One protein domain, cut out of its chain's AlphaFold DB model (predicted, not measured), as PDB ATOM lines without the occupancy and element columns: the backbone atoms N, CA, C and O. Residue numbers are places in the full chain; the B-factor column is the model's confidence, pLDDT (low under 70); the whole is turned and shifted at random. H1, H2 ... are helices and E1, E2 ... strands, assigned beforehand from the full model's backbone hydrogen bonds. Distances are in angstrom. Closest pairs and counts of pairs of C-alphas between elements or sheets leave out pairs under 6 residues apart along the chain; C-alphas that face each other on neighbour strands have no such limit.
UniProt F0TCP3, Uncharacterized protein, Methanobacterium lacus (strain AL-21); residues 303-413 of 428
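Overview. This is residues 303 to 413 of the 428 residues of an uncharacterized protein of Methanobacterium lacus (strain AL-21) (UniProt F0TCP3). What shape do these coordinates make? A compact head, in which helices H1 and H2 cover one face of a small sheet of three strands, has one long arm: residues 389 to 413 stick out from it, of which 394 to 413 are helix H3. What are the parts? The printed part has 111 residues with three named helices and three named strands, in the order E1 H1 H2 E2 E3 H3, in the class mixed, helices and strands; the sheet, E1 E3 E2, is mixed. How large is it? It is only just loose, close to extended, with a radius of gyration of the C-alphas of 19.5 A and spans of 72 by 26 by 19 A; the arm makes the length.

Arrangement. How is the sheet joined? Inner strand E3, residues 371 to 375, is parallel to edge strand E1, residues 306 to 310, at 16 degrees, with N 308 and O 372 2.9 A apart, within hydrogen-bond range. E3 and edge strand E2, residues 363 to 366, are an antiparallel hairpin at 163 degrees, with N 364 and O 373 2.8 A apart, within hydrogen-bond range. What is on the sheet? H1, residues 317 to 332, and H2, residues 336 to 348, are on the same face, two layers, helices on one face of a sheet. H1 is over E1 and E3 at a height over the sheet of 9.2 A, slantwise to the strands, with the C-alphas of Val 307 and Gln 322, the closest of E1 and H1, 5.4 A apart; H2 is over E2 and only just not over E3, at a height of 10.2 A, with the C-alphas of Gly 336 and Ile 363, the closest of H2 and E2, 5.3 A apart. How do the helices stand? H1 and H2 touch, opposite ways at a steep tilt of 50 degrees, their closest C-alphas, of Ser 328 and Ile 339, 5.6 A apart. H3, residues 394 to 413, is not on the sheet and is apart from H1 and H2. In H1, H2 and H3 every O i to N i+4 pair is within hydrogen-bond range.

Along the chain. Where does the sheet begin? C-alpha 306, the first of E1, is at (-68.783, -52.468, -19.501); E1 and E3 are each 13.3 A long and E2 is 9.9 A. Where are the helices? H1 is 21.6 A long, H2 18.1 A and H3 28.6 A, ending at C-alpha 413, (-8.579, -34.483, -40.169).

Size, cuts and confidence. How far does it reach? The C-alphas of Asn 368 and Ile 413, the two farthest apart, are 72.6 A apart, while the body without the stretch that stands free spans 39 by 21 by 20 A. Which links are long? Those from H2 to E2, 14 residues, and from E3 to H3, 18 residues; the printed part has no cut. Where is confidence low? The mean pLDDT of the printed part is 70.9, and 45 residues are under 70, among them 387 to 413; H3 has a mean of 51.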
ATOM      1  N   ASN A 303     -71.270 -61.514 -24.087       53.56
ATOM      2  CA  ASN A 303     -69.998 -60.983 -24.574       53.56
ATOM      3  C   ASN A 303     -69.792 -59.491 -24.231       53.56
ATOM      4  O   ASN A 303     -68.746 -58.918 -24.542       53.56
ATOM      5  N   THR A 304     -70.771 -58.833 -23.604       61.31
ATOM      6  CA  THR A 304     -70.712 -57.397 -23.326       61.31
ATOM      7  C   THR A 304     -69.963 -57.149 -22.028       61.31
ATOM      8  O   THR A 304     -70.364 -57.618 -20.961       61.31
ATOM      9  N   THR A 305     -68.868 -56.398 -22.135       64.50
ATOM     10  CA  THR A 305     -68.079 -55.921 -20.999       64.50
ATOM     11  C   THR A 305     -68.232 -54.409 -20.906       64.50
ATOM     12  O   THR A 305     -67.908 -53.701 -21.853       64.50
ATOM     13  N   SER A 306     -68.724 -53.904 -19.777       65.75
ATOM     14  CA  SER A 306     -68.783 -52.468 -19.501       65.75
ATOM     15  C   SER A 306     -67.371 -51.959 -19.230       65.75
ATOM     16  O   SER A 306     -66.741 -52.388 -18.267       65.75
ATOM     17  N   VAL A 307     -66.850 -51.071 -20.076       72.12
ATOM     18  CA  VAL A 307     -65.479 -50.559 -19.943       72.12
ATOM     19  C   VAL A 307     -65.523 -49.103 -19.510       72.12
ATOM     20  O   VAL A 307     -66.135 -48.265 -20.164       72.12
ATOM     21  N   ALA A 308     -64.884 -48.794 -18.387       74.38
ATOM     22  CA  ALA A 308     -64.708 -47.431 -17.911       74.38
ATOM     23  C   ALA A 308     -63.237 -47.041 -18.037       74.38
ATOM     24  O   ALA A 308     -62.363 -47.738 -17.526       74.38
ATOM     25  N   VAL A 309     -62.966 -45.930 -18.713       78.88
ATOM     26  CA  VAL A 309     -61.608 -45.430 -18.931       78.88
ATOM     27  C   VAL A 309     -61.378 -44.190 -18.078       78.88
ATOM     28  O   VAL A 309     -62.224 -43.299 -18.032       78.88
ATOM     29  N   TYR A 310     -60.240 -44.147 -17.391       76.00
ATOM     30  CA  TYR A 310     -59.857 -43.071 -16.482       76.00
ATOM     31  C   TYR A 310     -58.440 -42.572 -16.778       76.00
ATOM     32  O   TYR A 310     -57.611 -43.301 -17.320       76.00
ATOM     33  N   GLY A 311     -58.144 -41.339 -16.356       74.31
ATOM     34  CA  GLY A 311     -56.788 -40.775 -16.373       74.31
ATOM     35  C   GLY A 311     -56.336 -40.174 -17.710       74.31
ATOM     36  O   GLY A 311     -55.181 -39.765 -17.835       74.31
ATOM     37  N   THR A 312     -57.234 -40.091 -18.692       73.12
ATOM     38  CA  THR A 312     -57.005 -39.426 -19.979       73.12
ATOM     39  C   THR A 312     -58.329 -38.977 -20.597       73.12
ATOM     40  O   THR A 312     -59.300 -39.730 -20.567       73.12
ATOM     41  N   ASP A 313     -58.334 -37.779 -21.184       70.00
ATOM     42  CA  ASP A 313     -59.459 -37.219 -21.951       70.00
ATOM     43  C   ASP A 313     -59.147 -37.183 -23.462       70.00
ATOM     44  O   ASP A 313     -59.800 -36.482 -24.235       70.00
ATOM     45  N   ALA A 314     -58.103 -37.902 -23.895       71.56
ATOM     46  CA  ALA A 314     -57.692 -37.939 -25.293       71.56
ATOM     47  C   ALA A 314     -58.810 -38.540 -26.178       71.56
ATOM     48  O   ALA A 314     -59.266 -39.660 -25.905       71.56
ATOM     49  N   PRO A 315     -59.243 -37.839 -27.248       65.56
ATOM     50  CA  PRO A 315     -60.306 -38.316 -28.127       65.56
ATOM     51  C   PRO A 315     -60.018 -39.713 -28.693       65.56
ATOM     52  O   PRO A 315     -58.901 -40.001 -29.117       65.56
ATOM     53  N   GLY A 316     -61.028 -40.587 -28.702       68.50
ATOM     54  CA  GLY A 316     -60.939 -41.938 -29.274       68.50
ATOM     55  C   GLY A 316     -60.209 -42.987 -28.422       68.50
ATOM     56  O   GLY A 316     -60.267 -44.172 -28.747       68.50
ATOM     57  N   VAL A 317     -59.573 -42.604 -27.305       76.94
ATOM     58  CA  VAL A 317     -58.943 -43.574 -26.388       76.94
ATOM     59  C   VAL A 317     -59.997 -44.415 -25.676       76.94
ATOM     60  O   VAL A 317     -59.827 -45.627 -25.556       76.94
ATOM     61  N   ALA A 318     -61.099 -43.803 -25.234       71.62
ATOM     62  CA  ALA A 318     -62.160 -44.509 -24.519       71.62
ATOM     63  C   ALA A 318     -62.827 -45.594 -25.383       71.62
ATOM     64  O   ALA A 318     -62.910 -46.745 -24.957       71.62
ATOM     65  N   SER A 319     -63.222 -45.250 -26.613       65.81
ATOM     66  CA  SER A 319     -63.861 -46.176 -27.558       65.81
ATOM     67  C   SER A 319     -62.916 -47.297 -27.998       65.81
ATOM     68  O   SER A 319     -63.262 -48.470 -27.886       65.81
ATOM     69  N   THR A 320     -61.686 -46.963 -28.397       77.62
ATOM     70  CA  THR A 320     -60.690 -47.969 -28.807       77.62
ATOM     71  C   THR A 320     -60.346 -48.917 -27.652       77.62
ATOM     72  O   THR A 320     -60.232 -50.127 -27.840       77.62
ATOM     73  N   THR A 321     -60.223 -48.396 -26.426       82.88
ATOM     74  CA  THR A 321     -59.982 -49.231 -25.237       82.88
ATOM     75  C   THR A 321     -61.161 -50.157 -24.965       82.88
ATOM     76  O   THR A 321     -60.944 -51.318 -24.624       82.88
ATOM     77  N   GLN A 322     -62.395 -49.677 -25.134       78.94
ATOM     78  CA  GLN A 322     -63.588 -50.504 -24.980       78.94
ATOM     79  C   GLN A 322     -63.566 -51.708 -25.929       78.94
ATOM     80  O   GLN A 322     -63.755 -52.833 -25.470       78.94
ATOM     81  N   GLU A 323     -63.249 -51.499 -27.208       76.25
ATOM     82  CA  GLU A 323     -63.138 -52.582 -28.194       76.25
ATOM     83  C   GLU A 323     -62.041 -53.592 -27.830       76.25
ATOM     84  O   GLU A 323     -62.277 -54.803 -27.835       76.25
ATOM     85  N   ILE A 324     -60.853 -53.110 -27.446       84.19
ATOM     86  CA  ILE A 324     -59.724 -53.970 -27.057       84.19
ATOM     87  C   ILE A 324     -60.080 -54.819 -25.835       84.19
ATOM     88  O   ILE A 324     -59.835 -56.027 -25.820       84.19
ATOM     89  N   VAL A 325     -60.653 -54.200 -24.802       85.06
ATOM     90  CA  VAL A 325     -61.030 -54.887 -23.564       85.06
ATOM     91  C   VAL A 325     -62.135 -55.902 -23.835       85.06
ATOM     92  O   VAL A 325     -62.046 -57.029 -23.356       85.06
ATOM     93  N   GLN A 326     -63.144 -55.553 -24.638       80.88
ATOM     94  CA  GLN A 326     -64.227 -56.469 -24.984       80.88
ATOM     95  C   GLN A 326     -63.721 -57.674 -25.792       80.88
ATOM     96  O   GLN A 326     -64.095 -58.814 -25.498       80.88
ATOM     97  N   ALA A 327     -62.814 -57.455 -26.748       80.69
ATOM     98  CA  ALA A 327     -62.156 -58.529 -27.488       80.69
ATOM     99  C   ALA A 327     -61.293 -59.414 -26.570       80.69
ATOM    100  O   ALA A 327     -61.354 -60.644 -26.651       80.69
ATOM    101  N   SER A 328     -60.532 -58.800 -25.657       84.31
ATOM    102  CA  SER A 328     -59.695 -59.512 -24.685       84.31
ATOM    103  C   SER A 328     -60.541 -60.380 -23.752       84.31
ATOM    104  O   SER A 328     -60.273 -61.573 -23.619       84.31
ATOM    105  N   VAL A 329     -61.623 -59.834 -23.185       82.00
ATOM    106  CA  VAL A 329     -62.537 -60.580 -22.306       82.00
ATOM    107  C   VAL A 329     -63.245 -61.706 -23.051       82.00
ATOM    108  O   VAL A 329     -63.346 -62.810 -22.521       82.00
ATOM    109  N   SER A 330     -63.670 -61.481 -24.294       77.75
ATOM    110  CA  SER A 330     -64.299 -62.530 -25.108       77.75
ATOM    111  C   SER A 330     -63.346 -63.700 -25.378       77.75
ATOM    112  O   SER A 330     -63.762 -64.857 -25.401       77.75
ATOM    113  N   LYS A 331     -62.051 -63.418 -25.554       80.50
ATOM    114  CA  LYS A 331     -61.032 -64.425 -25.877       80.50
ATOM    115  C   LYS A 331     -60.418 -65.098 -24.647       80.50
ATOM    116  O   LYS A 331     -60.013 -66.258 -24.715       80.50
ATOM    117  N   HIS A 332     -60.303 -64.369 -23.542       84.62
ATOM    118  CA  HIS A 332     -59.478 -64.750 -22.396       84.62
ATOM    119  C   HIS A 332     -60.202 -64.667 -21.044       84.62
ATOM    120  O   HIS A 332     -59.611 -64.991 -20.012       84.62
ATOM    121  N   GLY A 333     -61.472 -64.263 -21.032       79.88
ATOM    122  CA  GLY A 333     -62.226 -63.984 -19.817       79.88
ATOM    123  C   GLY A 333     -61.755 -62.715 -19.099       79.88
ATOM    124  O   GLY A 333     -60.930 -61.947 -19.589       79.88
ATOM    125  N   PHE A 334     -62.278 -62.502 -17.895       84.44
ATOM    126  CA  PHE A 334     -62.058 -61.324 -17.049       84.44
ATOM    127  C   PHE A 334     -60.663 -61.297 -16.379       84.44
ATOM    128  O   PHE A 334     -60.531 -61.172 -15.164       84.44
ATOM    129  N   SER A 335     -59.598 -61.435 -17.173       88.62
ATOM    130  CA  SER A 335     -58.206 -61.458 -16.711       88.62
ATOM    131  C   SER A 335     -57.548 -60.087 -16.858       88.62
ATOM    132  O   SER A 335     -57.147 -59.701 -17.955       88.62
ATOM    133  N   GLY A 336     -57.361 -59.370 -15.742       85.75
ATOM    134  CA  GLY A 336     -56.703 -58.056 -15.739       85.75
ATOM    135  C   GLY A 336     -55.300 -58.071 -16.363       85.75
ATOM    136  O   GLY A 336     -54.921 -57.144 -17.071       85.75
ATOM    137  N   THR A 337     -54.547 -59.164 -16.196       91.44
ATOM    138  CA  THR A 337     -53.222 -59.332 -16.816       91.44
ATOM    139  C   THR A 337     -53.293 -59.433 -18.336       91.44
ATOM    140  O   THR A 337     -52.468 -58.841 -19.031       91.44
ATOM    141  N   GLN A 338     -54.258 -60.187 -18.864       93.44
ATOM    142  CA  GLN A 338     -54.384 -60.380 -20.305       93.44
ATOM    143  C   GLN A 338     -54.963 -59.132 -20.981       93.44
ATOM    144  O   GLN A 338     -54.454 -58.716 -22.017       93.44
ATOM    145  N   ILE A 339     -55.911 -58.466 -20.317       91.38
ATOM    146  CA  ILE A 339     -56.442 -57.166 -20.733       91.38
ATOM    147  C   ILE A 339     -55.318 -56.123 -20.819       91.38
ATOM    148  O   ILE A 339     -55.151 -55.491 -21.859       91.38
ATOM    149  N   ALA A 340     -54.488 -55.985 -19.776       89.94
ATOM    150  CA  ALA A 340     -53.348 -55.062 -19.795       89.94
ATOM    151  C   ALA A 340     -52.368 -55.372 -20.939       89.94
ATOM    152  O   ALA A 340     -51.859 -54.467 -21.598       89.94
ATOM    153  N   LYS A 341     -52.114 -56.658 -21.214       92.06
ATOM    154  CA  LYS A 341     -51.233 -57.089 -22.308       92.06
ATOM    155  C   LYS A 341     -51.784 -56.710 -23.685       92.06
ATOM    156  O   LYS A 341     -51.018 -56.246 -24.533       92.06
ATOM    157  N   ASP A 342     -53.078 -56.900 -23.910       90.19
ATOM    158  CA  ASP A 342     -53.723 -56.573 -25.183       90.19
ATOM    159  C   ASP A 342     -53.787 -55.048 -25.391       90.19
ATOM    160  O   ASP A 342     -53.455 -54.565 -26.475       90.19
ATOM    161  N   ILE A 343     -54.057 -54.275 -24.330       90.56
ATOM    162  CA  ILE A 343     -53.968 -52.803 -24.338       90.56
ATOM    163  C   ILE A 343     -52.546 -52.337 -24.669       90.56
ATOM    164  O   ILE A 343     -52.357 -51.530 -25.576       90.56
ATOM    165  N   ASN A 344     -51.521 -52.868 -23.997       88.50
ATOM    166  CA  ASN A 344     -50.129 -52.489 -24.266       88.50
ATOM    167  C   ASN A 344     -49.678 -52.871 -25.683       88.50
ATOM    168  O   ASN A 344     -48.857 -52.178 -26.286       88.50
ATOM    169  N   SER A 345     -50.233 -53.951 -26.240       87.19
ATOM    170  CA  SER A 345     -50.010 -54.322 -27.641       87.19
ATOM    171  C   SER A 345     -50.634 -53.290 -28.584       87.19
ATOM    172  O   SER A 345     -49.987 -52.864 -29.536       87.19
ATOM    173  N   ALA A 346     -51.849 -52.820 -28.292       84.38
ATOM    174  CA  ALA A 346     -52.500 -51.758 -29.054       84.38
ATOM    175  C   ALA A 346     -51.761 -50.411 -28.959       84.38
ATOM    176  O   ALA A 346     -51.612 -49.736 -29.976       84.38
ATOM    177  N   ILE A 347     -51.227 -50.052 -27.785       82.50
ATOM    178  CA  ILE A 347     -50.355 -48.875 -27.610       82.50
ATOM    179  C   ILE A 347     -49.090 -49.019 -28.465       82.50
ATOM    180  O   ILE A 347     -48.724 -48.114 -29.211       82.50
ATOM    181  N   SER A 348     -48.440 -50.183 -28.403       80.50
ATOM    182  CA  SER A 348     -47.204 -50.453 -29.151       80.50
ATOM    183  C   SER A 348     -47.413 -50.430 -30.668       80.50
ATOM    184  O   SER A 348     -46.517 -50.026 -31.406       80.50
ATOM    185  N   ASN A 349     -48.601 -50.829 -31.128       76.94
ATOM    186  CA  ASN A 349     -48.979 -50.848 -32.540       76.94
ATOM    187  C   ASN A 349     -49.584 -49.518 -33.024       76.94
ATOM    188  O   ASN A 349     -49.963 -49.418 -34.189       76.94
ATOM    189  N   GLY A 350     -49.684 -48.505 -32.156       72.38
ATOM    190  CA  GLY A 350     -50.201 -47.178 -32.505       72.38
ATOM    191  C   GLY A 350     -51.723 -47.089 -32.646       72.38
ATOM    192  O   GLY A 350     -52.213 -46.092 -33.166       72.38
ATOM    193  N   LEU A 351     -52.472 -48.096 -32.185       77.31
ATOM    194  CA  LEU A 351     -53.940 -48.059 -32.116       77.31
ATOM    195  C   LEU A 351     -54.423 -47.174 -30.957       77.31
ATOM    196  O   LEU A 351     -55.432 -46.491 -31.077       77.31
ATOM    197  N   LEU A 352     -53.683 -47.163 -29.844       82.00
ATOM    198  CA  LEU A 352     -53.894 -46.247 -28.723       82.00
ATOM    199  C   LEU A 352     -52.737 -45.250 -28.660       82.00
ATOM    200  O   LEU A 352     -51.587 -45.643 -28.463       82.00
ATOM    201  N   VAL A 353     -53.044 -43.962 -28.813       81.25
ATOM    202  CA  VAL A 353     -52.058 -42.872 -28.834       81.25
ATOM    203  C   VAL A 353     -52.256 -41.923 -27.653       81.25
ATOM    204  O   VAL A 353     -53.365 -41.762 -27.149       81.25
ATOM    205  N   GLY A 354     -51.174 -41.293 -27.191       74.62
ATOM    206  CA  GLY A 354     -51.232 -40.290 -26.113       74.62
ATOM    207  C   GLY A 354     -51.312 -40.850 -24.685       74.62
ATOM    208  O   GLY A 354     -51.397 -40.084 -23.724       74.62
ATOM    209  N   VAL A 355     -51.243 -42.172 -24.518       82.81
ATOM    210  CA  VAL A 355     -51.304 -42.855 -23.214       82.81
ATOM    211  C   VAL A 355     -50.089 -43.747 -22.977       82.81
ATOM    212  O   VAL A 355     -49.496 -44.283 -23.913       82.81
ATOM    213  N   ASN A 356     -49.689 -43.882 -21.712       84.56
ATOM    214  CA  ASN A 356     -48.600 -44.762 -21.301       84.56
ATOM    215  C   ASN A 356     -49.069 -46.223 -21.185       84.56
ATOM    216  O   ASN A 356     -50.264 -46.486 -21.057       84.56
ATOM    217  N   ASN A 357     -48.112 -47.156 -21.183       87.56
ATOM    218  CA  ASN A 357     -48.387 -48.562 -20.894       87.56
ATOM    219  C   ASN A 357     -49.059 -48.714 -19.520       87.56
ATOM    220  O   ASN A 357     -48.732 -47.987 -18.578       87.56
ATOM    221  N   VAL A 358     -49.964 -49.684 -19.426       88.25
ATOM    222  CA  VAL A 358     -50.734 -50.023 -18.224       88.25
ATOM    223  C   VAL A 358     -50.238 -51.330 -17.614       88.25
ATOM    224  O   VAL A 358     -49.843 -52.260 -18.324       88.25
ATOM    225  N   GLU A 359     -50.255 -51.427 -16.291       87.69
ATOM    226  CA  GLU A 359     -49.989 -52.668 -15.567       87.69
ATOM    227  C   GLU A 359     -51.294 -53.398 -15.223       87.69
ATOM    228  O   GLU A 359     -52.384 -52.841 -15.295       87.69
ATOM    229  N   ALA A 360     -51.208 -54.666 -14.809       86.56
ATOM    230  CA  ALA A 360     -52.392 -55.417 -14.379       86.56
ATOM    231  C   ALA A 360     -53.091 -54.773 -13.163       86.56
ATOM    232  O   ALA A 360     -54.300 -54.903 -13.013       86.56
ATOM    233  N   SER A 361     -52.335 -54.071 -12.312       87.06
ATOM    234  CA  SER A 361     -52.834 -53.266 -11.188       87.06
ATOM    235  C   SER A 361     -53.631 -52.034 -11.627       87.06
ATOM    236  O   SER A 361     -54.444 -51.545 -10.848       87.06
ATOM    237  N   ASP A 362     -53.434 -51.558 -12.859       82.62
ATOM    238  CA  ASP A 362     -54.192 -50.454 -13.452       82.62
ATOM    239  C   ASP A 362     -55.511 -50.939 -14.096       82.62
ATOM    240  O   ASP A 362     -56.281 -50.131 -14.625       82.62
ATOM    241  N   ILE A 363     -55.792 -52.251 -14.050       88.12
ATOM    242  CA  ILE A 363     -57.031 -52.865 -14.538       88.12
ATOM    243  C   ILE A 363     -57.875 -53.328 -13.349       88.12
ATOM    244  O   ILE A 363     -57.532 -54.277 -12.645       88.12
ATOM    245  N   ASN A 364     -59.023 -52.688 -13.146       81.44
ATOM    246  CA  ASN A 364     -59.993 -53.091 -12.135       81.44
ATOM    247  C   ASN A 364     -61.077 -53.960 -12.771       81.44
ATOM    248  O   ASN A 364     -61.798 -53.492 -13.646       81.44
ATOM    249  N   VAL A 365     -61.232 -55.203 -12.325       81.62
ATOM    250  CA  VAL A 365     -62.194 -56.137 -12.916       81.62
ATOM    251  C   VAL A 365     -63.290 -56.486 -11.917       81.62
ATOM    252  O   VAL A 365     -63.024 -57.066 -10.869       81.62
ATOM    253  N   ASN A 366     -64.539 -56.196 -12.277       69.00
ATOM    254  CA  ASN A 366     -65.725 -56.683 -11.585       69.00
ATOM    255  C   ASN A 366     -66.475 -57.666 -12.489       69.00
ATOM    256  O   ASN A 366     -67.359 -57.292 -13.257       69.00
ATOM    257  N   GLN A 367     -66.111 -58.943 -12.383       69.75
ATOM    258  CA  GLN A 367     -66.671 -60.007 -13.214       69.75
ATOM    259  C   GLN A 367     -68.186 -60.182 -13.025       69.75
ATOM    260  O   GLN A 367     -68.891 -60.437 -13.998       69.75
ATOM    261  N   ASN A 368     -68.701 -60.001 -11.804       50.81
ATOM    262  CA  ASN A 368     -70.134 -60.143 -11.515       50.81
ATOM    263  C   ASN A 368     -70.969 -59.085 -12.245       50.81
ATOM    264  O   ASN A 368     -72.057 -59.381 -12.723       50.81
ATOM    265  N   GLN A 369     -70.440 -57.866 -12.358       47.62
ATOM    266  CA  GLN A 369     -71.067 -56.762 -13.089       47.62
ATOM    267  C   GLN A 369     -70.614 -56.686 -14.553       47.62
ATOM    268  O   GLN A 369     -70.949 -55.730 -15.246       47.62
ATOM    269  N   LYS A 370     -69.816 -57.662 -15.011       65.31
ATOM    270  CA  LYS A 370     -69.143 -57.653 -16.315       65.31
ATOM    271  C   LYS A 370     -68.479 -56.308 -16.628       65.31
ATOM    272  O   LYS A 370     -68.560 -55.818 -17.749       65.31
ATOM    273  N   ALA A 371     -67.849 -55.693 -15.634       70.94
ATOM    274  CA  ALA A 371     -67.277 -54.360 -15.748       70.94
ATOM    275  C   ALA A 371     -65.752 -54.390 -15.614       70.94
ATOM    276  O   ALA A 371     -65.199 -55.141 -14.808       70.94
ATOM    277  N   VAL A 372     -65.075 -53.549 -16.390       75.31
ATOM    278  CA  VAL A 372     -63.625 -53.367 -16.375       75.31
ATOM    279  C   VAL A 372     -63.312 -51.873 -16.337       75.31
ATOM    280  O   VAL A 372     -63.676 -51.124 -17.237       75.31
ATOM    281  N   GLY A 373     -62.629 -51.430 -15.290       78.81
ATOM    282  CA  GLY A 373     -62.008 -50.112 -15.220       78.81
ATOM    283  C   GLY A 373     -60.571 -50.173 -15.730       78.81
ATOM    284  O   GLY A 373     -59.821 -51.053 -15.318       78.81
ATOM    285  N   VAL A 374     -60.182 -49.234 -16.588       86.81
ATOM    286  CA  VAL A 374     -58.813 -49.078 -17.094       86.81
ATOM    287  C   VAL A 374     -58.302 -47.696 -16.706       86.81
ATOM    288  O   VAL A 374     -58.895 -46.683 -17.081       86.81
ATOM    289  N   TYR A 375     -57.201 -47.648 -15.961       85.88
ATOM    290  CA  TYR A 375     -56.572 -46.403 -15.525       85.88
ATOM    291  C   TYR A 375     -55.331 -46.107 -16.371       85.88
ATOM    292  O   TYR A 375     -54.269 -46.692 -16.171       85.88
ATOM    293  N   PHE A 376     -55.448 -45.170 -17.311       86.06
ATOM    294  CA  PHE A 376     -54.299 -44.696 -18.076       86.06
ATOM    295  C   PHE A 376     -53.532 -43.609 -17.331       86.06
ATOM    296  O   PHE A 376     -54.070 -42.844 -16.531       86.06
ATOM    297  N   LYS A 377     -52.249 -43.494 -17.675       82.00
ATOM    298  CA  LYS A 377     -51.441 -42.305 -17.406       82.00
ATOM    299  C   LYS A 377     -51.213 -41.593 -18.734       82.00
ATOM    300  O   LYS A 377     -50.605 -42.178 -19.631       82.00
ATOM    301  N   ALA A 378     -51.694 -40.359 -18.863       75.06
ATOM    302  CA  ALA A 378     -51.415 -39.534 -20.035       75.06
ATOM    303  C   ALA A 378     -49.901 -39.320 -20.208       75.06
ATOM    304  O   ALA A 378     -49.155 -39.216 -19.226       75.06
ATOM    305  N   LEU A 379     -49.438 -39.279 -21.457       72.75
ATOM    306  CA  LEU A 379     -48.038 -38.984 -21.746       72.75
ATOM    307  C   LEU A 379     -47.768 -37.472 -21.629       72.75
ATOM    308  O   LEU A 379     -48.599 -36.672 -22.053       72.75
ATOM    309  N   PRO A 380     -46.615 -37.059 -21.071       69.81
ATOM    310  CA  PRO A 380     -46.230 -35.652 -21.036       69.81
ATOM    311  C   PRO A 380     -45.878 -35.129 -22.440       69.81
ATOM    312  O   PRO A 380     -45.471 -35.902 -23.313       69.81
ATOM    313  N   ASP A 381     -45.979 -33.807 -22.613       64.25
ATOM    314  CA  ASP A 381     -45.499 -33.048 -23.779       64.25
ATOM    315  C   ASP A 381     -46.073 -33.506 -25.138       64.25
ATOM    316  O   ASP A 381     -45.335 -33.623 -26.117       64.25
ATOM    317  N   ASP A 382     -47.378 -33.808 -25.193       63.12
ATOM    318  CA  ASP A 382     -48.116 -34.203 -26.411       63.12
ATOM    319  C   ASP A 382     -47.516 -35.403 -27.168       63.12
ATOM    320  O   ASP A 382     -47.684 -35.572 -28.379       63.12
ATOM    321  N   ARG A 383     -46.790 -36.273 -26.459       63.56
ATOM    322  CA  ARG A 383     -46.198 -37.471 -27.057       63.56
ATOM    323  C   ARG A 383     -47.276 -38.436 -27.535       63.56
ATOM    324  O   ARG A 383     -48.154 -38.830 -26.776       63.56
ATOM    325  N   SER A 384     -47.135 -38.906 -28.771       61.25
ATOM    326  CA  SER A 384     -48.051 -39.882 -29.367       61.25
ATOM    327  C   SER A 384     -47.825 -41.318 -28.879       61.25
ATOM    328  O   SER A 384     -48.761 -42.111 -28.921       61.25
ATOM    329  N   SER A 385     -46.628 -41.653 -28.380       67.31
ATOM    330  CA  SER A 385     -46.277 -43.004 -27.919       67.31
ATOM    331  C   SER A 385     -45.390 -42.999 -26.663       67.31
ATOM    332  O   SER A 385     -44.579 -42.075 -26.493       67.31
ATOM    333  N   PRO A 386     -45.467 -44.036 -25.803       70.75
ATOM    334  CA  PRO A 386     -44.604 -44.160 -24.634       70.75
ATOM    335  C   PRO A 386     -43.112 -44.149 -24.998       70.75
ATOM    336  O   PRO A 386     -42.737 -44.604 -26.084       70.75
ATOM    337  N   PRO A 387     -42.230 -43.682 -24.096       62.50
ATOM    338  CA  PRO A 387     -40.794 -43.834 -24.288       62.50
ATOM    339  C   PRO A 387     -40.434 -45.322 -24.406       62.50
ATOM    340  O   PRO A 387     -40.806 -46.131 -23.557       62.50
ATOM    341  N   TRP A 388     -39.706 -45.676 -25.467       51.84
ATOM    342  CA  TRP A 388     -39.238 -47.042 -25.695       51.84
ATOM    343  C   TRP A 388     -38.397 -47.535 -24.517       51.84
ATOM    344  O   TRP A 388     -37.348 -46.968 -24.207       51.84
ATOM    345  N   ASN A 389     -38.824 -48.640 -23.906       46.50
ATOM    346  CA  ASN A 389     -38.023 -49.351 -22.921       46.50
ATOM    347  C   ASN A 389     -37.022 -50.250 -23.666       46.50
ATOM    348  O   ASN A 389     -37.240 -51.448 -23.843       46.50
ATOM    349  N   LEU A 390     -35.966 -49.645 -24.214       42.91
ATOM    350  CA  LEU A 390     -34.927 -50.393 -24.914       42.91
ATOM    351  C   LEU A 390     -34.146 -51.263 -23.912       42.91
ATOM    352  O   LEU A 390     -33.693 -50.747 -22.891       42.91
ATOM    353  N   PRO A 391     -33.866 -52.546 -24.224       38.12
ATOM    354  CA  PRO A 391     -32.975 -53.396 -23.426       38.12
ATOM    355  C   PRO A 391     -31.492 -52.989 -23.544       38.12
ATOM    356  O   PRO A 391     -30.600 -53.722 -23.126       38.12
ATOM    357  N   ILE A 392     -31.211 -51.825 -24.133       43.56
ATOM    358  CA  ILE A 392     -29.874 -51.281 -24.324       43.56
ATOM    359  C   ILE A 392     -29.804 -50.002 -23.501       43.56
ATOM    360  O   ILE A 392     -30.533 -49.046 -23.765       43.56
ATOM    361  N   SER A 393     -28.934 -49.995 -22.490       41.06
ATOM    362  CA  SER A 393     -28.748 -48.828 -21.634       41.06
ATOM    363  C   SER A 393     -28.382 -47.604 -22.479       41.06
ATOM    364  O   SER A 393     -27.605 -47.684 -23.434       41.06
ATOM    365  N   SER A 394     -28.921 -46.443 -22.112       46.09
ATOM    366  CA  SER A 394     -28.639 -45.148 -22.747       46.09
ATOM    367  C   SER A 394     -27.135 -44.835 -22.830       46.09
ATOM    368  O   SER A 394     -26.694 -44.139 -23.743       46.09
ATOM    369  N   ASN A 395     -26.322 -45.431 -21.955       48.38
ATOM    370  CA  ASN A 395     -24.863 -45.356 -22.006       48.38
ATOM    371  C   ASN A 395     -24.249 -46.071 -23.224       48.38
ATOM    372  O   ASN A 395     -23.273 -45.571 -23.776       48.38
ATOM    373  N   ILE A 396     -24.808 -47.198 -23.677       49.34
ATOM    374  CA  ILE A 396     -24.321 -47.927 -24.864       49.34
ATOM    375  C   ILE A 396     -24.681 -47.167 -26.148       49.34
ATOM    376  O   ILE A 396     -23.855 -47.063 -27.053       49.34
ATOM    377  N   LEU A 397     -25.878 -46.574 -26.212       47.44
ATOM    378  CA  LEU A 397     -26.290 -45.736 -27.343       47.44
ATOM    379  C   LEU A 397     -25.459 -44.449 -27.435       47.44
ATOM    380  O   LEU A 397     -25.039 -44.074 -28.528       47.44
ATOM    381  N   ASN A 398     -25.129 -43.830 -26.298       50.06
ATOM    382  CA  ASN A 398     -24.211 -42.688 -26.256       50.06
ATOM    383  C   ASN A 398     -22.775 -43.071 -26.655       50.06
ATOM    384  O   ASN A 398     -22.091 -42.287 -27.313       50.06
ATOM    385  N   LEU A 399     -22.314 -44.279 -26.310       46.22
ATOM    386  CA  LEU A 399     -20.999 -44.783 -26.719       46.22
ATOM    387  C   LEU A 399     -20.925 -45.017 -28.240       46.22
ATOM    388  O   LEU A 399     -19.950 -44.615 -28.876       46.22
ATOM    389  N   LEU A 400     -21.972 -45.600 -28.835       49.00
ATOM    390  CA  LEU A 400     -22.072 -45.829 -30.283       49.00
ATOM    391  C   LEU A 400     -22.232 -44.523 -31.074       49.00
ATOM    392  O   LEU A 400     -21.569 -44.343 -32.098       49.00
ATOM    393  N   GLY A 401     -23.042 -43.585 -30.574       48.41
ATOM    394  CA  GLY A 401     -23.190 -42.250 -31.160       48.41
ATOM    395  C   GLY A 401     -21.881 -41.453 -31.144       48.41
ATOM    396  O   GLY A 401     -21.524 -40.822 -32.138       48.41
ATOM    397  N   ASN A 402     -21.095 -41.554 -30.068       50.28
ATOM    398  CA  ASN A 402     -19.780 -40.912 -29.986       50.28
ATOM    399  C   ASN A 402     -18.727 -41.567 -30.898       50.28
ATOM    400  O   ASN A 402     -17.863 -40.867 -31.431       50.28
ATOM    401  N   MET A 403     -18.806 -42.880 -31.141       50.12
ATOM    402  CA  MET A 403     -17.912 -43.569 -32.079       50.12
ATOM    403  C   MET A 403     -18.137 -43.155 -33.542       50.12
ATOM    404  O   MET A 403     -17.162 -42.996 -34.278       50.12
ATOM    405  N   GLN A 404     -19.385 -42.923 -33.969       47.38
ATOM    406  CA  GLN A 404     -19.666 -42.396 -35.315       47.38
ATOM    407  C   GLN A 404     -19.096 -40.983 -35.509       47.38
ATOM    408  O   GLN A 404     -18.509 -40.692 -36.555       47.38
ATOM    409  N   THR A 405     -19.174 -40.130 -34.485       53.81
ATOM    410  CA  THR A 405     -18.594 -38.778 -34.519       53.81
ATOM    411  C   THR A 405     -17.061 -38.812 -34.568       53.81
ATOM    412  O   THR A 405     -16.452 -38.038 -35.305       53.81
ATOM    413  N   ALA A 406     -16.416 -39.749 -33.864       47.66
ATOM    414  CA  ALA A 406     -14.958 -39.909 -33.882       47.66
ATOM    415  C   ALA A 406     -14.415 -40.349 -35.257       47.66
ATOM    416  O   ALA A 406     -13.401 -39.817 -35.713       47.66
ATOM    417  N   ILE A 407     -15.108 -41.257 -35.958       56.03
ATOM    418  CA  ILE A 407     -14.744 -41.665 -37.329       56.03
ATOM    419  C   ILE A 407     -14.916 -40.493 -38.307       56.03
ATOM    420  O   ILE A 407     -14.046 -40.260 -39.150       56.03
ATOM    421  N   GLY A 408     -15.989 -39.708 -38.157       55.91
ATOM    422  CA  GLY A 408     -16.210 -38.491 -38.943       55.91
ATOM    423  C   GLY A 408     -15.109 -37.443 -38.742       55.91
ATOM    424  O   GLY A 408     -14.601 -36.888 -39.714       55.91
ATOM    425  N   ILE A 409     -14.668 -37.229 -37.499       52.22
ATOM    426  CA  ILE A 409     -13.581 -36.292 -37.173       52.22
ATOM    427  C   ILE A 409     -12.237 -36.777 -37.736       52.22
ATOM    428  O   ILE A 409     -11.497 -35.977 -38.306       52.22
ATOM    429  N   ILE A 410     -11.931 -38.077 -37.658       56.62
ATOM    430  CA  ILE A 410     -10.701 -38.646 -38.236       56.62
ATOM    431  C   ILE A 410     -10.680 -38.486 -39.764       56.62
ATOM    432  O   ILE A 410      -9.642 -38.128 -40.323       56.62
ATOM    433  N   LEU A 411     -11.814 -38.682 -40.445       56.03
ATOM    434  CA  LEU A 411     -11.923 -38.464 -41.892       56.03
ATOM    435  C   LEU A 411     -11.742 -36.989 -42.272       56.03
ATOM    436  O   LEU A 411     -11.034 -36.693 -43.233       56.03
ATOM    437  N   VAL A 412     -12.308 -36.058 -41.499       58.72
ATOM    438  CA  VAL A 412     -12.116 -34.613 -41.714       58.72
ATOM    439  C   VAL A 412     -10.656 -34.212 -41.481       58.72
ATOM    440  O   VAL A 412     -10.090 -33.487 -42.298       58.72
ATOM    441  N   ILE A 413     -10.005 -34.729 -40.436       56.62
ATOM    442  CA  ILE A 413      -8.579 -34.483 -40.169       56.62
ATOM    443  C   ILE A 413      -7.701 -35.056 -41.289       56.62
ATOM    444  O   ILE A 413      -6.782 -34.377 -41.740       56.62
TER     445      ILE A 413